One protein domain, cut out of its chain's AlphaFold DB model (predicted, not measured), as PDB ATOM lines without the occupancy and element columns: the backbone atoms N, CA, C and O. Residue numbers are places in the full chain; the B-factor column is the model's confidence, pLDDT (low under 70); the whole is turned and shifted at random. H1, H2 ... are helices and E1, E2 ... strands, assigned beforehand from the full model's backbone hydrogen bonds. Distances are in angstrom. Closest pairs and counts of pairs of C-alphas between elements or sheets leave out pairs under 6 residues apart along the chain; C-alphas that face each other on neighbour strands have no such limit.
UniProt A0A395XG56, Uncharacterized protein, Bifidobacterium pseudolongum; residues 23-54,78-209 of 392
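AT A GLANCE: This is residues 23 to 54 and 78 to 209 of the 392 residues of an uncharacterized protein of Bifidobacterium pseudolongum (UniProt A0A395XG56). Three long helices, H2, H4 and H5, lie side by side as an up-and-down bundle, and a small sheet of three strands covers one side of H4, its strands crossing that helix. H1 packs on the first part of H4, short H3 crosses near that end, and at the other end residues 78 to 99, with no named element, reach far away from the body. The printed part has 164 residues with five named helices and three named strands, in the order H1 E1 H2 H3 H4 H5 E2 E3; the sheet, E1 - E2 - E3, is all antiparallel and the class is mostly helix. The whole is loose, with a radius of gyration of the C-alphas of 20.0 A, and spans 77 by 33 by 23 A.

HOW THE PARTS SIT: H1, residues 23 to 41, touches H4, residues 133 to 157, which meets it with residues 133 to 144 alone; the closest C-alphas, of Val 32 and Val 136, are 5.9 A apart, at a shallow tilt of 19 degrees, the same way. With residues 28 to 33 alone H1 touches H3, residues 121 to 127, about perpendicular at 86 degrees; the closest C-alphas are those of Ile 29 and Pro 121, 5.9 A. E1, residues 46 to 48, is the antiparallel neighbour of E2, residues 193 to 198, with N 47 and O 194 at 2.8 A. E2 and E3, residues 204 to 208, form a hairpin, with N 197 and O 205 at 2.9 A. H4 is on this sheet at a height of 7.7 A and runs across the strands, at 89 degrees to E2 on the local plane. H2, residues 100 to 117, touches H4 at a shallow tilt of 27 degrees, opposite ways; the closest C-alphas are those of Ser 113 and Leu 146, 5.8 A. H2 also touches H5, residues 164 to 187, at 21 degrees, a shallow tilt, the same way; Ser 101 and Asp 168 have the closest C-alphas, 5.6 A. H4 and H5 are close but not clearly touching, and H1 and H5 are apart. In H1, H2 and H4 every O i to N i+4 pair is within hydrogen-bond range; in H5 19 of 20 are, and in H3 1 of 3, beside 2 of 4 O i to N i+3 pairs.

IN THESE COORDINATES: H1 begins at C-alpha 23, (-48.136, 9.610, -56.559), and is 27.4 A long; H2 is 25.4 A, H4 36.1 A and H5 36.0 A. E3 ends at C-alpha 208, (-37.127, 23.982, -40.603).

THE WHOLE: The C-alphas farthest apart, of Ala 23 and Glu 79, are 77.5 A apart. Residues 55 to 77 are not printed, and C-alphas 54 and 78 stand 37.6 A apart across the cut. Residues 94 to 95 pair antiparallel with residues 160 to 161. Of the links that are printed whole, none is long. The mean pLDDT of the printed part is 73.7, and 54 residues are under 70, among them 38 to 54 and 78 to 91.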
ATOM      1  N   ALA A  23     -49.548   9.863 -56.843       61.50
ATOM      2  CA  ALA A  23     -48.136   9.610 -56.559       61.50
ATOM      3  C   ALA A  23     -47.535  10.601 -55.541       61.50
ATOM      4  O   ALA A  23     -46.789  10.177 -54.667       61.50
ATOM      5  N   VAL A  24     -47.897  11.890 -55.604       59.22
ATOM      6  CA  VAL A  24     -47.410  12.910 -54.652       59.22
ATOM      7  C   VAL A  24     -47.922  12.610 -53.245       59.22
ATOM      8  O   VAL A  24     -47.153  12.642 -52.292       59.22
ATOM      9  N   VAL A  25     -49.202  12.240 -53.124       65.25
ATOM     10  CA  VAL A  25     -49.812  11.865 -51.839       65.25
ATOM     11  C   VAL A  25     -49.116  10.637 -51.241       65.25
ATOM     12  O   VAL A  25     -48.769  10.654 -50.067       65.25
ATOM     13  N   ILE A  26     -48.824   9.608 -52.047       70.25
ATOM     14  CA  ILE A  26     -48.103   8.406 -51.591       70.25
ATOM     15  C   ILE A  26     -46.688   8.746 -51.088       70.25
ATOM     16  O   ILE A  26     -46.284   8.242 -50.040       70.25
ATOM     17  N   CYS A  27     -45.946   9.609 -51.792       66.19
ATOM     18  CA  CYS A  27     -44.618  10.048 -51.350       66.19
ATOM     19  C   CYS A  27     -44.674  10.813 -50.016       66.19
ATOM     20  O   CYS A  27     -43.881  10.524 -49.124       66.19
ATOM     21  N   VAL A  28     -45.641  11.723 -49.846       66.62
ATOM     22  CA  VAL A  28     -45.809  12.491 -48.599       66.62
ATOM     23  C   VAL A  28     -46.234  11.587 -47.430       66.62
ATOM     24  O   VAL A  28     -45.668  11.717 -46.348       66.62
ATOM     25  N   ILE A  29     -47.138  10.613 -47.635       74.50
ATOM     26  CA  ILE A  29     -47.494   9.608 -46.608       74.50
ATOM     27  C   ILE A  29     -46.246   8.852 -46.131       74.50
ATOM     28  O   ILE A  29     -46.032   8.701 -44.927       74.50
ATOM     29  N   ALA A  30     -45.401   8.397 -47.063       73.69
ATOM     30  CA  ALA A  30     -44.152   7.718 -46.723       73.69
ATOM     31  C   ALA A  30     -43.185   8.643 -45.957       73.69
ATOM     32  O   ALA A  30     -42.581   8.210 -44.976       73.69
ATOM     33  N   GLY A  31     -43.087   9.917 -46.353       70.31
ATOM     34  CA  GLY A  31     -42.296  10.934 -45.660       70.31
ATOM     35  C   GLY A  31     -42.730  11.146 -44.207       70.31
ATOM     36  O   GLY A  31     -41.885  11.097 -43.314       70.31
ATOM     37  N   VAL A  32     -44.035  11.308 -43.951       75.19
ATOM     38  CA  VAL A  32     -44.593  11.448 -42.590       75.19
ATOM     39  C   VAL A  32     -44.327  10.196 -41.747       75.19
ATOM     40  O   VAL A  32     -43.889  10.309 -40.606       75.19
ATOM     41  N   MET A  33     -44.518   8.998 -42.308       76.69
ATOM     42  CA  MET A  33     -44.257   7.727 -41.613       76.69
ATOM     43  C   MET A  33     -42.786   7.574 -41.188       76.69
ATOM     44  O   MET A  33     -42.508   7.174 -40.058       76.69
ATOM     45  N   VAL A  34     -41.837   7.905 -42.071       75.00
ATOM     46  CA  VAL A  34     -40.395   7.864 -41.762       75.00
ATOM     47  C   VAL A  34     -40.026   8.932 -40.729       75.00
ATOM     48  O   VAL A  34     -39.248   8.662 -39.816       75.00
ATOM     49  N   LEU A  35     -40.605  10.128 -40.837       71.88
ATOM     50  CA  LEU A  35     -40.366  11.226 -39.906       71.88
ATOM     51  C   LEU A  35     -40.833  10.898 -38.482       71.88
ATOM     52  O   LEU A  35     -40.071  11.115 -37.547       71.88
ATOM     53  N   LEU A  36     -42.040  10.344 -38.319       72.00
ATOM     54  CA  LEU A  36     -42.566   9.925 -37.014       72.00
ATOM     55  C   LEU A  36     -41.599   8.951 -36.322       72.00
ATOM     56  O   LEU A  36     -41.251   9.144 -35.161       72.00
ATOM     57  N   LEU A  37     -41.084   7.958 -37.055       70.81
ATOM     58  CA  LEU A  37     -40.072   7.034 -36.532       70.81
ATOM     59  C   LEU A  37     -38.769   7.759 -36.143       70.81
ATOM     60  O   LEU A  37     -38.212   7.485 -35.080       70.81
ATOM     61  N   LEU A  38     -38.287   8.700 -36.958       67.00
ATOM     62  CA  LEU A  38     -37.054   9.445 -36.675       67.00
ATOM     63  C   LEU A  38     -37.179  10.438 -35.507       67.00
ATOM     64  O   LEU A  38     -36.179  10.679 -34.840       67.00
ATOM     65  N   VAL A  39     -38.363  10.990 -35.220       65.31
ATOM     66  CA  VAL A  39     -38.573  11.856 -34.042       65.31
ATOM     67  C   VAL A  39     -38.488  11.047 -32.741       65.31
ATOM     68  O   VAL A  39     -37.885  11.521 -31.780       65.31
ATOM     69  N   PHE A  40     -39.019   9.818 -32.719       62.34
ATOM     70  CA  PHE A  40     -38.987   8.949 -31.533       62.34
ATOM     71  C   PHE A  40     -37.659   8.213 -31.313       62.34
ATOM     72  O   PHE A  40     -37.260   8.013 -30.169       62.34
ATOM     73  N   PHE A  41     -36.979   7.784 -32.382       60.94
ATOM     74  CA  PHE A  41     -35.749   6.981 -32.278       60.94
ATOM     75  C   PHE A  41     -34.456   7.759 -32.586       60.94
ATOM     76  O   PHE A  41     -33.366   7.229 -32.371       60.94
ATOM     77  N   GLY A  42     -34.552   8.992 -33.091       54.19
ATOM     78  CA  GLY A  42     -33.405   9.822 -33.457       54.19
ATOM     79  C   GLY A  42     -32.917  10.728 -32.325       54.19
ATOM     80  O   GLY A  42     -33.688  11.448 -31.690       54.19
ATOM     81  N   ILE A  43     -31.601  10.751 -32.107       54.38
ATOM     82  CA  ILE A  43     -30.963  11.715 -31.200       54.38
ATOM     83  C   ILE A  43     -30.881  13.062 -31.927       54.38
ATOM     84  O   ILE A  43     -30.449  13.119 -33.078       54.38
ATOM     85  N   GLY A  44     -31.285  14.154 -31.280       53.50
ATOM     86  CA  GLY A  44     -31.443  15.427 -31.978       53.50
ATOM     87  C   GLY A  44     -31.688  16.625 -31.070       53.50
ATOM     88  O   GLY A  44     -32.400  16.496 -30.072       53.50
ATOM     89  N   THR A  45     -31.112  17.770 -31.435       53.31
ATOM     90  CA  THR A  45     -31.265  19.064 -30.749       53.31
ATOM     91  C   THR A  45     -32.365  19.920 -31.380       53.31
ATOM     92  O   THR A  45     -32.683  19.763 -32.561       53.31
ATOM     93  N   VAL A  46     -32.911  20.856 -30.601       48.78
ATOM     94  CA  VAL A  46     -33.874  21.877 -31.044       48.78
ATOM     95  C   VAL A  46     -33.327  23.258 -30.704       48.78
ATOM     96  O   VAL A  46     -32.714  23.448 -29.657       48.78
ATOM     97  N   VAL A  47     -33.568  24.226 -31.583       48.31
ATOM     98  CA  VAL A  47     -33.387  25.655 -31.332       48.31
ATOM     99  C   VAL A  47     -34.670  26.349 -31.780       48.31
ATOM    100  O   VAL A  47     -35.047  26.256 -32.946       48.31
ATOM    101  N   SER A  48     -35.357  27.043 -30.871       43.22
ATOM    102  CA  SER A  48     -36.564  27.804 -31.209       43.22
ATOM    103  C   SER A  48     -36.413  29.288 -30.878       43.22
ATOM    104  O   SER A  48     -35.875  29.661 -29.833       43.22
ATOM    105  N   SER A  49     -36.923  30.160 -31.749       39.78
ATOM    106  CA  SER A  49     -37.307  31.523 -31.357       39.78
ATOM    107  C   SER A  49     -38.734  31.586 -30.810       39.78
ATOM    108  O   SER A  49     -39.136  32.627 -30.306       39.78
ATOM    109  N   ALA A  50     -39.490  30.484 -30.852       37.25
ATOM    110  CA  ALA A  50     -40.818  30.383 -30.256       37.25
ATOM    111  C   ALA A  50     -40.815  30.421 -28.722       37.25
ATOM    112  O   ALA A  50     -41.672  31.069 -28.129       37.25
ATOM    113  N   GLY A  51     -39.783  29.859 -28.079       34.97
ATOM    114  CA  GLY A  51     -39.498  30.114 -26.661       34.97
ATOM    115  C   GLY A  51     -39.173  31.587 -26.347       34.97
ATOM    116  O   GLY A  51     -39.004  31.941 -25.189       34.97
ATOM    117  N   ARG A  52     -39.088  32.456 -27.370       35.12
ATOM    118  CA  ARG A  52     -39.020  33.926 -27.266       35.12
ATOM    119  C   ARG A  52     -40.270  34.620 -27.833       35.12
ATOM    120  O   ARG A  52     -40.265  35.840 -27.959       35.12
ATOM    121  N   ALA A  53     -41.307  33.869 -28.211       31.94
ATOM    122  CA  ALA A  53     -42.529  34.386 -28.831       31.94
ATOM    123  C   ALA A  53     -43.755  34.348 -27.909       31.94
ATOM    124  O   ALA A  53     -44.661  35.120 -28.179       31.94
ATOM    125  N   ALA A  54     -43.699  33.582 -26.806       33.25
ATOM    126  CA  ALA A  54     -44.598  33.539 -25.627       33.25
ATOM    127  C   ALA A  54     -44.973  34.887 -24.974       33.25
ATOM    128  O   ALA A  54     -45.535  34.958 -23.884       33.25
ATOM    129  N   PRO A  78     -36.329  46.540   9.349       47.44
ATOM    130  CA  PRO A  78     -35.250  45.759   8.726       47.44
ATOM    131  C   PRO A  78     -34.806  44.477   9.443       47.44
ATOM    132  O   PRO A  78     -34.466  43.487   8.793       47.44
ATOM    133  N   GLU A  79     -34.803  44.517  10.774       50.12
ATOM    134  CA  GLU A  79     -34.208  43.523  11.676       50.12
ATOM    135  C   GLU A  79     -34.918  42.148  11.629       50.12
ATOM    136  O   GLU A  79     -34.353  41.140  12.047       50.12
ATOM    137  N   ASP A  80     -36.163  42.086  11.133       55.50
ATOM    138  CA  ASP A  80     -36.985  40.864  11.149       55.50
ATOM    139  C   ASP A  80     -36.726  39.905   9.967       55.50
ATOM    140  O   ASP A  80     -37.147  38.745  10.017       55.50
ATOM    141  N   TYR A  81     -36.033  40.361   8.915       55.91
ATOM    142  CA  TYR A  81     -35.904  39.641   7.634       55.91
ATOM    143  C   TYR A  81     -34.594  38.863   7.474       55.91
ATOM    144  O   TYR A  81     -34.558  37.836   6.790       55.91
ATOM    145  N   LEU A  82     -33.520  39.337   8.108       58.97
ATOM    146  CA  LEU A  82     -32.169  38.801   7.967       58.97
ATOM    147  C   LEU A  82     -31.590  38.424   9.334       58.97
ATOM    148  O   LEU A  82     -31.800  39.107  10.333       58.97
ATOM    149  N   ASN A  83     -30.815  37.346   9.369       66.00
ATOM    150  CA  ASN A  83     -29.938  37.033  10.489       66.00
ATOM    151  C   ASN A  83     -28.732  37.997  10.507       66.00
ATOM    152  O   ASN A  83     -28.403  38.632   9.506       66.00
ATOM    153  N   ASN A  84     -28.004  38.045  11.628       66.00
ATOM    154  CA  ASN A  84     -26.826  38.914  11.815       66.00
ATOM    155  C   ASN A  84     -25.669  38.681  10.810       66.00
ATOM    156  O   ASN A  84     -24.731  39.474  10.778       66.00
ATOM    157  N   ASP A  85     -25.695  37.590  10.039       64.19
ATOM    158  CA  ASP A  85     -24.735  37.251   8.976       64.19
ATOM    159  C   ASP A  85     -25.237  37.602   7.553       64.19
ATOM    160  O   ASP A  85     -24.531  37.388   6.565       64.19
ATOM    161  N   GLY A  86     -26.441  38.172   7.435       61.28
ATOM    162  CA  GLY A  86     -27.093  38.505   6.166       61.28
ATOM    163  C   GLY A  86     -27.851  37.350   5.506       61.28
ATOM    164  O   GLY A  86     -28.348  37.520   4.395       61.28
ATOM    165  N   THR A  87     -27.958  36.182   6.149       63.97
ATOM    166  CA  THR A  87     -28.805  35.086   5.648       63.97
ATOM    167  C   THR A  87     -30.287  35.351   5.923       63.97
ATOM    168  O   THR A  87     -30.636  35.967   6.930       63.97
ATOM    169  N   VAL A  88     -31.184  34.889   5.047       64.81
ATOM    170  CA  VAL A  88     -32.633  35.107   5.218       64.81
ATOM    171  C   VAL A  88     -33.177  34.187   6.308       64.81
ATOM    172  O   VAL A  88     -32.969  32.970   6.288       64.81
ATOM    173  N   LYS A  89     -33.895  34.768   7.268       63.53
ATOM    174  CA  LYS A  89     -34.451  34.035   8.406       63.53
ATOM    175  C   LYS A  89     -35.665  33.197   7.989       63.53
ATOM    176  O   LYS A  89     -36.517  33.664   7.239       63.53
ATOM    177  N   ASP A  90     -35.731  31.957   8.480       67.44
ATOM    178  CA  ASP A  90     -36.826  31.000   8.235       67.44
ATOM    179  C   ASP A  90     -37.191  30.819   6.736       67.44
ATOM    180  O   ASP A  90     -38.338  30.527   6.387       67.44
ATOM    181  N   GLN A  91     -36.211  30.989   5.833       68.06
ATOM    182  CA  GLN A  91     -36.427  31.024   4.383       68.06
ATOM    183  C   GLN A  91     -37.006  29.703   3.856       68.06
ATOM    184  O   GLN A  91     -36.361  28.652   3.884       68.06
ATOM    185  N   LYS A  92     -38.229  29.768   3.323       73.62
ATOM    186  CA  LYS A  92     -38.881  28.631   2.672       73.62
ATOM    187  C   LYS A  92     -38.395  28.497   1.228       73.62
ATOM    188  O   LYS A  92     -38.431  29.455   0.464       73.62
ATOM    189  N   VAL A  93     -37.987  27.284   0.865       74.19
ATOM    190  CA  VAL A  93     -37.640  26.896  -0.507       74.19
ATOM    191  C   VAL A  93     -38.839  26.186  -1.134       74.19
ATOM    192  O   VAL A  93     -39.487  25.368  -0.478       74.19
ATOM    193  N   TYR A  94     -39.120  26.496  -2.395       73.06
ATOM    194  CA  TYR A  94     -40.188  25.917  -3.203       73.06
ATOM    195  C   TYR A  94     -39.563  25.193  -4.396       73.06
ATOM    196  O   TYR A  94     -38.689  25.744  -5.069       73.06
ATOM    197  N   ARG A  95     -39.993  23.958  -4.667       83.50
ATOM    198  CA  ARG A  95     -39.576  23.204  -5.856       83.50
ATOM    199  C   ARG A  95     -40.572  23.445  -6.986       83.50
ATOM    200  O   ARG A  95     -41.779  23.363  -6.774       83.50
ATOM    201  N   PHE A  96     -40.077  23.689  -8.197       83.12
ATOM    202  CA  PHE A  96     -40.921  23.990  -9.358       83.12
ATOM    203  C   PHE A  96     -41.932  22.866  -9.644       83.12
ATOM    204  O   PHE A  96     -43.072  23.156  -9.990       83.12
ATOM    205  N   SER A  97     -41.561  21.595  -9.436       85.38
ATOM    206  CA  SER A  97     -42.464  20.451  -9.632       85.38
ATOM    207  C   SER A  97     -43.619  20.329  -8.625       85.38
ATOM    208  O   SER A  97     -44.475  19.464  -8.801       85.38
ATOM    209  N   GLU A  98     -43.616  21.100  -7.533       87.06
ATOM    210  CA  GLU A  98     -44.619  21.017  -6.457       87.06
ATOM    211  C   GLU A  98     -45.793  21.993  -6.651       87.06
ATOM    212  O   GLU A  98     -46.764  21.929  -5.900       87.06
ATOM    213  N   ALA A  99     -45.718  22.887  -7.644       83.56
ATOM    214  CA  ALA A  99     -46.753  23.878  -7.920       83.56
ATOM    215  C   ALA A  99     -47.902  23.330  -8.787       83.56
ATOM    216  O   ALA A  99     -47.714  22.492  -9.680       83.56
ATOM    217  N   ASP A 100     -49.104  23.874  -8.581       89.62
ATOM    218  CA  ASP A 100     -50.270  23.553  -9.409       89.62
ATOM    219  C   ASP A 100     -50.063  24.000 -10.868       89.62
ATOM    220  O   ASP A 100     -50.461  23.285 -11.788       89.62
ATOM    221  N   SER A 101     -49.379  25.126 -11.099       83.38
ATOM    222  CA  SER A 101     -49.037  25.646 -12.432       83.38
ATOM    223  C   SER A 101     -48.116  24.710 -13.229       83.38
ATOM    224  O   SER A 101     -48.368  24.473 -14.411       83.38
ATOM    225  N   TYR A 102     -47.124  24.079 -12.586       89.69
ATOM    226  CA  TYR A 102     -46.322  23.006 -13.194       89.69
ATOM    227  C   TYR A 102     -47.199  21.833 -13.625       89.69
ATOM    228  O   TYR A 102     -47.082  21.341 -14.745       89.69
ATOM    229  N   THR A 103     -48.112  21.397 -12.752       94.06
ATOM    230  CA  THR A 103     -49.011  20.273 -13.041       94.06
ATOM    231  C   THR A 103     -49.964  20.596 -14.198       94.06
ATOM    232  O   THR A 103     -50.197  19.742 -15.054       94.06
ATOM    233  N   GLN A 104     -50.470  21.829 -14.270       93.75
ATOM    234  CA  GLN A 104     -51.315  22.313 -15.366       93.75
ATOM    235  C   GLN A 104     -50.548  22.386 -16.694       93.75
ATOM    236  O   GLN A 104     -51.004  21.815 -17.688       93.75
ATOM    237  N   TYR A 105     -49.362  23.008 -16.712       93.06
ATOM    238  CA  TYR A 105     -48.520  23.071 -17.911       93.06
ATOM    239  C   TYR A 105     -48.106  21.672 -18.383       93.06
ATOM    240  O   TYR A 105     -48.184  21.377 -19.575       93.06
ATOM    241  N   LYS A 106     -47.763  20.770 -17.452       95.19
ATOM    242  CA  LYS A 106     -47.453  19.369 -17.752       95.19
ATOM    243  C   LYS A 106     -48.611  18.658 -18.449       95.19
ATOM    244  O   LYS A 106     -48.412  18.092 -19.519       95.19
ATOM    245  N   GLN A 107     -49.820  18.728 -17.889       96.56
ATOM    246  CA  GLN A 107     -51.008  18.105 -18.484       96.56
ATOM    247  C   GLN A 107     -51.338  18.678 -19.870       96.56
ATOM    248  O   GLN A 107     -51.738  17.931 -20.763       96.56
ATOM    249  N   LEU A 108     -51.151  19.988 -20.069       95.38
ATOM    250  CA  LEU A 108     -51.330  20.631 -21.370       95.38
ATOM    251  C   LEU A 108     -50.301  20.134 -22.395       95.38
ATOM    252  O   LEU A 108     -50.672  19.796 -23.520       95.38
ATOM    253  N   LEU A 109     -49.024  20.077 -22.012       94.56
ATOM    254  CA  LEU A 109     -47.923  19.675 -22.882       94.56
ATOM    255  C   LEU A 109     -47.997  18.192 -23.261       94.56
ATOM    256  O   LEU A 109     -48.004  17.883 -24.452       94.56
ATOM    257  N   GLU A 110     -48.156  17.296 -22.282       94.19
ATOM    258  CA  GLU A 110     -48.364  15.858 -22.512       94.19
ATOM    259  C   GLU A 110     -49.639  15.612 -23.341       94.19
ATOM    260  O   GLU A 110     -49.671  14.744 -24.216       94.19
ATOM    261  N   GLY A 111     -50.690  16.412 -23.115       95.94
ATOM    262  CA  GLY A 111     -51.932  16.384 -23.887       95.94
ATOM    263  C   GLY A 111     -51.717  16.709 -25.367       95.94
ATOM    264  O   GLY A 111     -52.087  15.904 -26.223       95.94
ATOM    265  N   LYS A 112     -51.074  17.845 -25.680       95.19
ATOM    266  CA  LYS A 112     -50.740  18.230 -27.065       95.19
ATOM    267  C   LYS A 112     -49.771  17.236 -27.706       95.19
ATOM    268  O   LYS A 112     -50.009  16.793 -28.828       95.19
ATOM    269  N   SER A 113     -48.713  16.843 -26.995       91.62
ATOM    270  CA  SER A 113     -47.745  15.832 -27.440       91.62
ATOM    271  C   SER A 113     -48.449  14.537 -27.842       91.62
ATOM    272  O   SER A 113     -48.299  14.080 -28.976       91.62
ATOM    273  N   SER A 114     -49.312  13.998 -26.979       92.12
ATOM    274  CA  SER A 114     -50.135  12.822 -27.273       92.12
ATOM    275  C   SER A 114     -51.067  13.045 -28.470       92.12
ATOM    276  O   SER A 114     -51.146  12.193 -29.360       92.12
ATOM    277  N   GLU A 115     -51.735  14.202 -28.565       93.38
ATOM    278  CA  GLU A 115     -52.655  14.509 -29.665       93.38
ATOM    279  C   GLU A 115     -51.962  14.561 -31.034       93.38
ATOM    280  O   GLU A 115     -52.498  14.013 -31.998       93.38
ATOM    281  N   TYR A 116     -50.793  15.204 -31.150       92.44
ATOM    282  CA  TYR A 116     -50.063  15.314 -32.420       92.44
ATOM    283  C   TYR A 116     -49.280  14.043 -32.765       92.44
ATOM    284  O   TYR A 116     -49.296  13.614 -33.921       92.44
ATOM    285  N   ASN A 117     -48.677  13.373 -31.780       84.81
ATOM    286  CA  ASN A 117     -47.949  12.124 -32.013       84.81
ATOM    287  C   ASN A 117     -48.860  10.937 -32.382       84.81
ATOM    288  O   ASN A 117     -48.405  10.005 -33.042       84.81
ATOM    289  N   SER A 118     -50.140  10.954 -31.986       87.31
ATOM    290  CA  SER A 118     -51.096   9.871 -32.276       87.31
ATOM    291  C   SER A 118     -51.886  10.032 -33.584       87.31
ATOM    292  O   SER A 118     -52.665   9.139 -33.935       87.31
ATOM    293  N   LYS A 119     -51.705  11.131 -34.335       88.00
ATOM    294  CA  LYS A 119     -52.450  11.363 -35.586       88.00
ATOM    295  C   LYS A 119     -52.097  10.324 -36.649       88.00
ATOM    296  O   LYS A 119     -50.931   9.994 -36.867       88.00
ATOM    297  N   SER A 120     -53.116   9.844 -37.363       88.50
ATOM    298  CA  SER A 120     -52.902   8.994 -38.536       88.50
ATOM    299  C   SER A 120     -52.135   9.768 -39.624       88.50
ATOM    300  O   SER A 120     -52.250  10.997 -39.676       88.50
ATOM    301  N   PRO A 121     -51.401   9.106 -40.540       83.06
ATOM    302  CA  PRO A 121     -50.740   9.800 -41.649       83.06
ATOM    303  C   PRO A 121     -51.707  10.646 -42.493       83.06
ATOM    304  O   PRO A 121     -51.353  11.747 -42.905       83.06
ATOM    305  N   ASP A 122     -52.945  10.177 -42.687       83.31
ATOM    306  CA  ASP A 122     -53.991  10.905 -43.417       83.31
ATOM    307  C   ASP A 122     -54.486  12.155 -42.665       83.31
ATOM    308  O   ASP A 122     -54.947  13.105 -43.297       83.31
ATOM    309  N   ASP A 123     -54.406  12.179 -41.330       87.19
ATOM    310  CA  ASP A 123     -54.756  13.344 -40.508       87.19
ATOM    311  C   ASP A 123     -53.583  14.317 -40.358       87.19
ATOM    312  O   ASP A 123     -53.779  15.521 -40.505       87.19
ATOM    313  N   ALA A 124     -52.361  13.812 -40.164       85.12
ATOM    314  CA  ALA A 124     -51.139  14.616 -40.160       85.12
ATOM    315  C   ALA A 124     -50.955  15.378 -41.486       85.12
ATOM    316  O   ALA A 124     -50.594  16.551 -41.485       85.12
ATOM    317  N   ILE A 125     -51.302  14.758 -42.622       83.12
ATOM    318  CA  ILE A 125     -51.257  15.397 -43.947       83.12
ATOM    319  C   ILE A 125     -52.174  16.624 -44.065       83.12
ATOM    320  O   ILE A 125     -51.863  17.540 -44.825       83.12
ATOM    321  N   LYS A 126     -53.278  16.682 -43.309       85.06
ATOM    322  CA  LYS A 126     -54.200  17.836 -43.305       85.06
ATOM    323  C   LYS A 126     -53.632  19.046 -42.554       85.06
ATOM    324  O   LYS A 126     -54.173  20.134 -42.712       85.06
ATOM    325  N   LEU A 127     -52.583  18.847 -41.754       84.94
ATOM    326  CA  LEU A 127     -51.906  19.876 -40.956       84.94
ATOM    327  C   LEU A 127     -50.632  20.412 -41.626       84.94
ATOM    328  O   LEU A 127     -49.978  21.292 -41.076       84.94
ATOM    329  N   LEU A 128     -50.244  19.887 -42.794       80.75
ATOM    330  CA  LEU A 128     -49.067  20.384 -43.504       80.75
ATOM    331  C   LEU A 128     -49.410  21.712 -44.203       80.75
ATOM    332  O   LEU A 128     -50.400  21.751 -44.939       80.75
ATOM    333  N   PRO A 129     -48.578  22.766 -44.080       71.88
ATOM    334  CA  PRO A 129     -48.791  24.024 -44.805       71.88
ATOM    335  C   PRO A 129     -48.745  23.833 -46.331       71.88
ATOM    336  O   PRO A 129     -49.380  24.566 -47.087       71.88
ATOM    337  N   GLU A 130     -48.016  22.817 -46.798       74.38
ATOM    338  CA  GLU A 130     -48.004  22.378 -48.190       74.38
ATOM    339  C   GLU A 130     -47.750  20.867 -48.308       74.38
ATOM    340  O   GLU A 130     -47.069  20.258 -47.485       74.38
ATOM    341  N   LEU A 131     -48.277  20.249 -49.371       74.81
ATOM    342  CA  LEU A 131     -48.054  18.834 -49.699       74.81
ATOM    343  C   LEU A 131     -46.672  18.637 -50.349       74.81
ATOM    344  O   LEU A 131     -46.570  18.393 -51.554       74.81
ATOM    345  N   SER A 132     -45.620  18.788 -49.546       74.69
ATOM    346  CA  SER A 132     -44.209  18.725 -49.942       74.69
ATOM    347  C   SER A 132     -43.343  18.114 -48.830       74.69
ATOM    348  O   SER A 132     -43.774  18.011 -47.681       74.69
ATOM    349  N   ASP A 133     -42.088  17.779 -49.144       68.88
ATOM    350  CA  ASP A 133     -41.104  17.348 -48.136       68.88
ATOM    351  C   ASP A 133     -40.830  18.441 -47.082       68.88
ATOM    352  O   ASP A 133     -40.611  18.123 -45.915       68.88
ATOM    353  N   ARG A 134     -40.940  19.724 -47.462       70.25
ATOM    354  CA  ARG A 134     -40.854  20.882 -46.556       70.25
ATOM    355  C   ARG A 134     -42.059  20.960 -45.610       70.25
ATOM    356  O   ARG A 134     -41.892  21.298 -44.444       70.25
ATOM    357  N   GLY A 135     -43.260  20.603 -46.071       69.81
ATOM    358  CA  GLY A 135     -44.426  20.441 -45.194       69.81
ATOM    359  C   GLY A 135     -44.228  19.312 -44.178       69.81
ATOM    360  O   GLY A 135     -44.543  19.475 -43.002       69.81
ATOM    361  N   VAL A 136     -43.629  18.194 -44.604       78.38
ATOM    362  CA  VAL A 136     -43.231  17.099 -43.702       78.38
ATOM    363  C   VAL A 136     -42.188  17.580 -42.681       78.38
ATOM    364  O   VAL A 136     -42.332  17.296 -41.496       78.38
ATOM    365  N   GLU A 137     -41.177  18.350 -43.090       78.19
ATOM    366  CA  GLU A 137     -40.162  18.920 -42.182       78.19
ATOM    367  C   GLU A 137     -40.760  19.875 -41.145       78.19
ATOM    368  O   GLU A 137     -40.411  19.788 -39.968       78.19
ATOM    369  N   TYR A 138     -41.706  20.716 -41.562       78.19
ATOM    370  CA  TYR A 138     -42.462  21.614 -40.692       78.19
ATOM    371  C   TYR A 138     -43.197  20.851 -39.575       78.19
ATOM    372  O   TYR A 138     -43.066  21.184 -38.397       78.19
ATOM    373  N   TYR A 139     -43.904  19.770 -39.927       85.75
ATOM    374  CA  TYR A 139     -44.591  18.908 -38.957       85.75
ATOM    375  C   TYR A 139     -43.613  18.230 -37.987       85.75
ATOM    376  O   TYR A 139     -43.856  18.181 -36.783       85.75
ATOM    377  N   GLY A 140     -42.469  17.756 -38.486       84.12
ATOM    378  CA  GLY A 140     -41.436  17.136 -37.652       84.12
ATOM    379  C   GLY A 140     -40.792  18.102 -36.670       84.12
ATOM    380  O   GLY A 140     -40.516  17.716 -35.539       84.12
ATOM    381  N   ALA A 141     -40.571  19.352 -37.083       82.19
ATOM    382  CA  ALA A 141     -40.039  20.393 -36.215       82.19
ATOM    383  C   ALA A 141     -40.995  20.693 -35.047       82.19
ATOM    384  O   ALA A 141     -40.532  20.840 -33.917       82.19
ATOM    385  N   TRP A 142     -42.311  20.698 -35.292       88.19
ATOM    386  CA  TRP A 142     -43.330  20.818 -34.241       88.19
ATOM    387  C   TRP A 142     -43.310  19.633 -33.264       88.19
ATOM    388  O   TRP A 142     -43.149  19.843 -32.062       88.19
ATOM    389  N   LEU A 143     -43.378  18.388 -33.756       89.62
ATOM    390  CA  LEU A 143     -43.322  17.202 -32.882       89.62
ATOM    391  C   LEU A 143     -42.027  17.146 -32.061       89.62
ATOM    392  O   LEU A 143     -42.039  16.810 -30.877       89.62
ATOM    393  N   LYS A 144     -40.897  17.492 -32.686       82.81
ATOM    394  CA  LYS A 144     -39.589  17.484 -32.033       82.81
ATOM    395  C   LYS A 144     -39.448  18.621 -31.010       82.81
ATOM    396  O   LYS A 144     -38.798  18.406 -29.991       82.81
ATOM    397  N   TYR A 145     -40.089  19.774 -31.227       84.94
ATOM    398  CA  TYR A 145     -40.219  20.821 -30.209       84.94
ATOM    399  C   TYR A 145     -41.015  20.331 -28.992       84.94
ATOM    400  O   TYR A 145     -40.516  20.472 -27.882       84.94
ATOM    401  N   LEU A 146     -42.180  19.696 -29.183       89.56
ATOM    402  CA  LEU A 146     -42.985  19.164 -28.071       89.56
ATOM    403  C   LEU A 146     -42.188  18.157 -27.224       89.56
ATOM    404  O   LEU A 146     -42.113  18.306 -26.008       89.56
ATOM    405  N   LEU A 147     -41.505  17.206 -27.872       83.38
ATOM    406  CA  LEU A 147     -40.646  16.225 -27.198       83.38
ATOM    407  C   LEU A 147     -39.489  16.876 -26.415       83.38
ATOM    408  O   LEU A 147     -39.120  16.407 -25.341       83.38
ATOM    409  N   THR A 148     -38.881  17.942 -26.945       78.12
ATOM    410  CA  THR A 148     -37.825  18.668 -26.223       78.12
ATOM    411  C   THR A 148     -38.393  19.522 -25.089       78.12
ATOM    412  O   THR A 148     -37.784  19.555 -24.027       78.12
ATOM    413  N   ALA A 149     -39.578  20.117 -25.243       80.38
ATOM    414  CA  ALA A 149     -40.256  20.821 -24.158       80.38
ATOM    415  C   ALA A 149     -40.630  19.875 -22.998       80.38
ATOM    416  O   ALA A 149     -40.538  20.277 -21.843       80.38
ATOM    417  N   GLU A 150     -40.998  18.615 -23.272       84.31
ATOM    418  CA  GLU A 150     -41.233  17.597 -22.230       84.31
ATOM    419  C   GLU A 150     -39.942  17.292 -21.446       84.31
ATOM    420  O   GLU A 150     -39.949  17.261 -20.217       84.31
ATOM    421  N   GLN A 151     -38.811  17.145 -22.146       76.81
ATOM    422  CA  GLN A 151     -37.491  16.930 -21.534       76.81
ATOM    423  C   GLN A 151     -37.013  18.149 -20.724       76.81
ATOM    424  O   GLN A 151     -36.463  18.002 -19.631       76.81
ATOM    425  N   GLU A 152     -37.237  19.360 -21.238       74.50
ATOM    426  CA  GLU A 152     -36.941  20.610 -20.532       74.50
ATOM    427  C   GLU A 152     -37.840  20.802 -19.304       74.50
ATOM    428  O   GLU A 152     -37.372  21.341 -18.303       74.50
ATOM    429  N   LEU A 153     -39.087  20.321 -19.344       80.44
ATOM    430  CA  LEU A 153     -40.026  20.363 -18.222       80.44
ATOM    431  C   LEU A 153     -39.613  19.431 -17.076       80.44
ATOM    432  O   LEU A 153     -39.672  19.830 -15.913       80.44
ATOM    433  N   GLU A 154     -39.156  18.211 -17.379       76.88
ATOM    434  CA  GLU A 154     -38.582  17.318 -16.361       76.88
ATOM    435  C   GLU A 154     -37.359  17.965 -15.692       76.88
ATOM    436  O   GLU A 154     -37.258  17.990 -14.464       76.88
ATOM    437  N   ALA A 155     -36.469  18.574 -16.484       70.62
ATOM    438  CA  ALA A 155     -35.310  19.298 -15.965       70.62
ATOM    439  C   ALA A 155     -35.683  20.588 -15.203       70.62
ATOM    440  O   ALA A 155     -34.989  20.958 -14.255       70.62
ATOM    441  N   SER A 156     -36.762  21.289 -15.581       72.19
ATOM    442  CA  SER A 156     -37.219  22.491 -14.874       72.19
ATOM    443  C   SER A 156     -37.986  22.177 -13.593       72.19
ATOM    444  O   SER A 156     -37.970  23.000 -12.683       72.19
ATOM    445  N   GLY A 157     -38.603  20.998 -13.475       71.62
ATOM    446  CA  GLY A 157     -39.270  20.543 -12.251       71.62
ATOM    447  C   GLY A 157     -38.321  20.405 -11.052       71.62
ATOM    448  O   GLY A 157     -38.709  20.719  -9.927       71.62
ATOM    449  N   GLU A 158     -37.066  20.018 -11.296       76.50
ATOM    450  CA  GLU A 158     -36.016  19.903 -10.271       76.50
ATOM    451  C   GLU A 158     -35.450  21.257  -9.796       76.50
ATOM    452  O   GLU A 158     -34.701  21.293  -8.817       76.50
ATOM    453  N   ARG A 159     -35.804  22.378 -10.446       76.19
ATOM    454  CA  ARG A 159     -35.391  23.717  -9.999       76.19
ATOM    455  C   ARG A 159     -36.049  24.071  -8.667       76.19
ATOM    456  O   ARG A 159     -37.173  23.661  -8.365       76.19
ATOM    457  N   THR A 160     -35.358  24.899  -7.891       73.62
ATOM    458  CA  THR A 160     -35.836  25.417  -6.606       73.62
ATOM    459  C   THR A 160     -35.633  26.920  -6.526       73.62
ATOM    460  O   THR A 160     -34.541  27.391  -6.835       73.62
ATOM    461  N   THR A 161     -36.642  27.639  -6.043       66.81
ATOM    462  CA  THR A 161     -36.613  29.089  -5.797       66.81
ATOM    463  C   THR A 161     -37.061  29.390  -4.368       66.81
ATOM    464  O   THR A 161     -37.670  28.550  -3.700       66.81
ATOM    465  N   THR A 162     -36.756  30.587  -3.879       66.19
ATOM    466  CA  THR A 162     -37.298  31.110  -2.614       66.19
ATOM    467  C   THR A 162     -38.468  32.079  -2.818       66.19
ATOM    468  O   THR A 162     -39.102  32.464  -1.837       66.19
ATOM    469  N   ASP A 163     -38.782  32.449  -4.066       65.81
ATOM    470  CA  ASP A 163     -39.981  33.217  -4.426       65.81
ATOM    471  C   ASP A 163     -41.077  32.272  -4.968       65.81
ATOM    472  O   ASP A 163     -40.920  31.714  -6.056       65.81
ATOM    473  N   PRO A 164     -42.200  32.065  -4.251       60.28
ATOM    474  CA  PRO A 164     -43.276  31.202  -4.737       60.28
ATOM    475  C   PRO A 164     -43.952  31.733  -6.009       60.28
ATOM    476  O   PRO A 164     -44.455  30.932  -6.794       60.28
ATOM    477  N   ASN A 165     -43.956  33.052  -6.234       65.94
ATOM    478  CA  ASN A 165     -44.647  33.662  -7.368       65.94
ATOM    479  C   ASN A 165     -43.883  33.434  -8.684       65.94
ATOM    480  O   ASN A 165     -44.501  33.333  -9.743       65.94
ATOM    481  N   GLU A 166     -42.553  33.285  -8.625       65.50
ATOM    482  CA  GLU A 166     -41.701  33.014  -9.793       65.50
ATOM    483  C   GLU A 166     -42.109  31.722 -10.527       65.50
ATOM    484  O   GLU A 166     -42.039  31.661 -11.756       65.50
ATOM    485  N   ILE A 167     -42.581  30.704  -9.797       73.19
ATOM    486  CA  ILE A 167     -42.979  29.409 -10.373       73.19
ATOM    487  C   ILE A 167     -44.243  29.558 -11.229       73.19
ATOM    488  O   ILE A 167     -44.286  29.079 -12.366       73.19
ATOM    489  N   ASP A 168     -45.255  30.255 -10.705       73.19
ATOM    490  CA  ASP A 168     -46.516  30.490 -11.412       73.19
ATOM    491  C   ASP A 168     -46.316  31.446 -12.594       73.19
ATOM    492  O   ASP A 168     -46.799  31.163 -13.689       73.19
ATOM    493  N   ILE A 169     -45.524  32.514 -12.420       67.38
ATOM    494  CA  ILE A 169     -45.076  33.397 -13.509       67.38
ATOM    495  C   ILE A 169     -44.441  32.576 -14.646       67.38
ATOM    496  O   ILE A 169     -44.833  32.708 -15.808       67.38
ATOM    497  N   TYR A 170     -43.499  31.685 -14.317       72.12
ATOM    498  CA  TYR A 170     -42.794  30.863 -15.299       72.12
ATOM    499  C   TYR A 170     -43.741  29.920 -16.057       72.12
ATOM    500  O   TYR A 170     -43.772  29.950 -17.289       72.12
ATOM    501  N   TYR A 171     -44.535  29.096 -15.367       81.50
ATOM    502  CA  TYR A 171     -45.376  28.097 -16.044       81.50
ATOM    503  C   TYR A 171     -46.616  28.681 -16.728       81.50
ATOM    504  O   TYR A 171     -47.064  28.117 -17.731       81.50
ATOM    505  N   ASN A 172     -47.123  29.834 -16.283       75.44
ATOM    506  CA  ASN A 172     -48.148  30.571 -17.023       75.44
ATOM    507  C   ASN A 172     -47.576  31.117 -18.343       75.44
ATOM    508  O   ASN A 172     -48.184  30.917 -19.395       75.44
ATOM    509  N   ALA A 173     -46.368  31.695 -18.332       66.75
ATOM    510  CA  ALA A 173     -45.686  32.119 -19.557       66.75
ATOM    511  C   ALA A 173     -45.419  30.943 -20.523       66.75
ATOM    512  O   ALA A 173     -45.701  31.061 -21.715       66.75
ATOM    513  N   GLN A 174     -44.959  29.783 -20.029       76.81
ATOM    514  CA  GLN A 174     -44.787  28.581 -20.869       76.81
ATOM    515  C   GLN A 174     -46.124  28.051 -21.426       76.81
ATOM    516  O   GLN A 174     -46.202  27.630 -22.580       76.81
ATOM    517  N   THR A 175     -47.204  28.114 -20.641       82.69
ATOM    518  CA  THR A 175     -48.561  27.740 -21.073       82.69
ATOM    519  C   THR A 175     -49.050  28.614 -22.228       82.69
ATOM    520  O   THR A 175     -49.542  28.095 -23.234       82.69
ATOM    521  N   THR A 176     -48.873  29.933 -22.122       75.44
ATOM    522  CA  THR A 176     -49.197  30.886 -23.191       75.44
ATOM    523  C   THR A 176     -48.340  30.633 -24.433       75.44
ATOM    524  O   THR A 176     -48.899  30.474 -25.520       75.44
ATOM    525  N   ALA A 177     -47.020  30.451 -24.267       74.00
ATOM    526  CA  ALA A 177     -46.084  30.091 -25.341       74.00
ATOM    527  C   ALA A 177     -46.590  28.934 -26.201       74.00
ATOM    528  O   ALA A 177     -46.646  29.014 -27.428       74.00
ATOM    529  N   LEU A 178     -46.956  27.844 -25.530       85.44
ATOM    530  CA  LEU A 178     -47.305  26.583 -26.156       85.44
ATOM    531  C   LEU A 178     -48.630  26.676 -26.926       85.44
ATOM    532  O   LEU A 178     -48.765  26.074 -27.992       85.44
ATOM    533  N   ASN A 179     -49.594  27.445 -26.414       86.88
ATOM    534  CA  ASN A 179     -50.871  27.685 -27.084       86.88
ATOM    535  C   ASN A 179     -50.724  28.627 -28.293       86.88
ATOM    536  O   ASN A 179     -51.251  28.321 -29.360       86.88
ATOM    537  N   GLU A 180     -49.978  29.729 -28.175       79.88
ATOM    538  CA  GLU A 180     -49.693  30.626 -29.308       79.88
ATOM    539  C   GLU A 180     -48.932  29.908 -30.430       79.88
ATOM    540  O   GLU A 180     -49.236  30.070 -31.615       79.88
ATOM    541  N   LEU A 181     -47.944  29.091 -30.060       81.31
ATOM    542  CA  LEU A 181     -47.130  28.348 -31.010       81.31
ATOM    543  C   LEU A 181     -47.928  27.258 -31.727       81.31
ATOM    544  O   LEU A 181     -47.761  27.073 -32.932       81.31
ATOM    545  N   GLU A 182     -48.843  26.596 -31.017       90.56
ATOM    546  CA  GLU A 182     -49.828  25.705 -31.623       90.56
ATOM    547  C   GLU A 182     -50.739  26.454 -32.604       90.56
ATOM    548  O   GLU A 182     -50.972  25.960 -33.706       90.56
ATOM    549  N   GLN A 183     -51.229  27.654 -32.266       86.25
ATOM    550  CA  GLN A 183     -52.039  28.436 -33.206       86.25
ATOM    551  C   GLN A 183     -51.255  28.763 -34.484       86.25
ATOM    552  O   GLN A 183     -51.786  28.564 -35.577       86.25
ATOM    553  N   LYS A 184     -49.986  29.175 -34.379       80.06
ATOM    554  CA  LYS A 184     -49.117  29.393 -35.551       80.06
ATOM    555  C   LYS A 184     -48.908  28.111 -36.359       80.06
ATOM    556  O   LYS A 184     -48.992  28.146 -37.586       80.06
ATOM    557  N   PHE A 185     -48.710  26.978 -35.680       87.06
ATOM    558  CA  PHE A 185     -48.580  25.656 -36.296       87.06
ATOM    559  C   PHE A 185     -49.835  25.265 -37.093       87.06
ATOM    560  O   PHE A 185     -49.731  24.876 -38.256       87.06
ATOM    561  N   LEU A 186     -51.027  25.437 -36.513       87.81
ATOM    562  CA  LEU A 186     -52.308  25.132 -37.160       87.81
ATOM    563  C   LEU A 186     -52.621  26.048 -38.359       87.81
ATOM    564  O   LEU A 186     -53.362  25.640 -39.254       87.81
ATOM    565  N   HIS A 187     -52.050  27.256 -38.401       84.50
ATOM    566  CA  HIS A 187     -52.165  28.185 -39.532       84.50
ATOM    567  C   HIS A 187     -51.025  28.054 -40.562       84.50
ATOM    568  O   HIS A 187     -51.086  28.687 -41.618       84.50
ATOM    569  N   GLY A 188     -50.012  27.215 -40.309       74.25
ATOM    570  CA  GLY A 188     -48.881  27.015 -41.221       74.25
ATOM    571  C   GLY A 188     -47.877  28.175 -41.255       74.25
ATOM    572  O   GLY A 188     -47.168  28.344 -42.250       74.25
ATOM    573  N   GLU A 189     -47.834  28.994 -40.201       79.31
ATOM    574  CA  GLU A 189     -46.950  30.160 -40.073       79.31
ATOM    575  C   GLU A 189     -45.521  29.770 -39.660       79.31
ATOM    576  O   GLU A 189     -45.280  28.671 -39.164       79.31
ATOM    577  N   ASP A 190     -44.547  30.669 -39.831       74.31
ATOM    578  CA  ASP A 190     -43.176  30.418 -39.367       74.31
ATOM    579  C   ASP A 190     -43.127  30.331 -37.830       74.31
ATOM    580  O   ASP A 190     -43.448  31.289 -37.122       74.31
ATOM    581  N   LEU A 191     -42.716  29.170 -37.314       73.75
ATOM    582  CA  LEU A 191     -42.576  28.919 -35.877       73.75
ATOM    583  C   LEU A 191     -41.204  29.368 -35.352       73.75
ATOM    584  O   LEU A 191     -40.984  29.405 -34.143       73.75
ATOM    585  N   GLY A 192     -40.247  29.661 -36.239       68.75
ATOM    586  CA  GLY A 192     -38.862  29.938 -35.871       68.75
ATOM    587  C   GLY A 192     -38.185  28.778 -35.134       68.75
ATOM    588  O   GLY A 192     -37.268  28.991 -34.342       68.75
ATOM    589  N   ILE A 193     -38.659  27.549 -35.357       71.69
ATOM    590  CA  ILE A 193     -38.019  26.309 -34.916       71.69
ATOM    591  C   ILE A 193     -37.088  25.816 -36.026       71.69
ATOM    592  O   ILE A 193     -37.523  25.594 -37.166       71.69
ATOM    593  N   HIS A 194     -35.835  25.570 -35.649       69.81
ATOM    594  CA  HIS A 194     -34.925  24.646 -36.317       69.81
ATOM    595  C   HIS A 194     -34.674  23.447 -35.396       69.81
ATOM    596  O   HIS A 194     -34.480  23.599 -34.191       69.81
ATOM    597  N   ALA A 195     -34.684  22.242 -35.954       69.94
ATOM    598  CA  ALA A 195     -34.326  21.033 -35.227       69.94
ATOM    599  C   ALA A 195     -33.436  20.138 -36.087       69.94
ATOM    600  O   ALA A 195     -33.544  20.126 -37.311       69.94
ATOM    601  N   THR A 196     -32.580  19.351 -35.445       70.88
ATOM    602  CA  THR A 196     -31.780  18.320 -36.111       70.88
ATOM    603  C   THR A 196     -32.260  16.949 -35.662       70.88
ATOM    604  O   THR A 196     -32.439  16.719 -34.469       70.88
ATOM    605  N   LEU A 197     -32.464  16.019 -36.593       70.50
ATOM    606  CA  LEU A 197     -32.639  14.598 -36.293       70.50
ATOM    607  C   LEU A 197     -31.422  13.837 -36.807       70.50
ATOM    608  O   LEU A 197     -31.079  13.954 -37.984       70.50
ATOM    609  N   ARG A 198     -30.784  13.038 -35.950       70.50
ATOM    610  CA  ARG A 198     -29.762  12.076 -36.363       70.50
ATOM    611  C   ARG A 198     -30.358  10.676 -36.403       70.50
ATOM    612  O   ARG A 198     -30.898  10.212 -35.399       70.50
ATOM    613  N   ASP A 199     -30.250  10.012 -37.549       66.81
ATOM    614  CA  ASP A 199     -30.676   8.620 -37.696       66.81
ATOM    615  C   ASP A 199     -29.663   7.630 -37.084       66.81
ATOM    616  O   ASP A 199     -28.577   7.997 -36.623       66.81
ATOM    617  N   SER A 200     -30.018   6.343 -37.081       57.03
ATOM    618  CA  SER A 200     -29.177   5.256 -36.563       57.03
ATOM    619  C   SER A 200     -27.897   4.997 -37.367       57.03
ATOM    620  O   SER A 200     -27.014   4.288 -36.890       57.03
ATOM    621  N   GLU A 201     -27.795   5.535 -38.583       69.69
ATOM    622  CA  GLU A 201     -26.617   5.440 -39.455       69.69
ATOM    623  C   GLU A 201     -25.686   6.656 -39.276       69.69
ATOM    624  O   GLU A 201     -24.560   6.673 -39.775       69.69
ATOM    625  N   GLY A 202     -26.124   7.650 -38.497       63.84
ATOM    626  CA  GLY A 202     -25.388   8.859 -38.163       63.84
ATOM    627  C   GLY A 202     -25.665  10.040 -39.094       63.84
ATOM    628  O   GLY A 202     -25.101  11.114 -38.847       63.84
ATOM    629  N   ASN A 203     -26.522   9.884 -40.111       72.75
ATOM    630  CA  ASN A 203     -26.906  10.971 -41.009       72.75
ATOM    631  C   ASN A 203     -27.725  12.009 -40.235       72.75
ATOM    632  O   ASN A 203     -28.538  11.655 -39.381       72.75
ATOM    633  N   VAL A 204     -27.524  13.292 -40.536       70.62
ATOM    634  CA  VAL A 204     -28.278  14.394 -39.924       70.62
ATOM    635  C   VAL A 204     -29.270  14.940 -40.942       70.62
ATOM    636  O   VAL A 204     -28.876  15.305 -42.049       70.62
ATOM    637  N   ARG A 205     -30.543  15.016 -40.552       72.44
ATOM    638  CA  ARG A 205     -31.587  15.752 -41.261       72.44
ATOM    639  C   ARG A 205     -31.949  16.997 -40.464       72.44
ATOM    640  O   ARG A 205     -32.369  16.894 -39.313       72.44
ATOM    641  N   ASP A 206     -31.820  18.154 -41.094       73.38
ATOM    642  CA  ASP A 206     -32.369  19.400 -40.571       73.38
ATOM    643  C   ASP A 206     -33.878  19.486 -40.830       73.38
ATOM    644  O   ASP A 206     -34.368  19.071 -41.881       73.38
ATOM    645  N   LEU A 207     -34.604  20.059 -39.875       75.06
ATOM    646  CA  LEU A 207     -36.024  20.372 -39.945       75.06
ATOM    647  C   LEU A 207     -36.191  21.877 -39.740       75.06
ATOM    648  O   LEU A 207     -35.672  22.429 -38.767       75.06
ATOM    649  N   TYR A 208     -36.928  22.535 -40.631       71.06
ATOM    650  CA  TYR A 208     -37.127  23.982 -40.603       71.06
ATOM    651  C   TYR A 208     -38.607  24.330 -40.689       71.06
ATOM    652  O   TYR A 208     -39.332  23.810 -41.535       71.06
ATOM    653  N   THR A 209     -39.029  25.290 -39.873       67.31
ATOM    654  CA  THR A 209     -40.355  25.926 -39.995       67.31
ATOM    655  C   THR A 209     -40.317  27.219 -40.820       67.31
ATOM    656  O   THR A 209     -41.330  27.623 -41.390       67.31
TER     657      THR A 209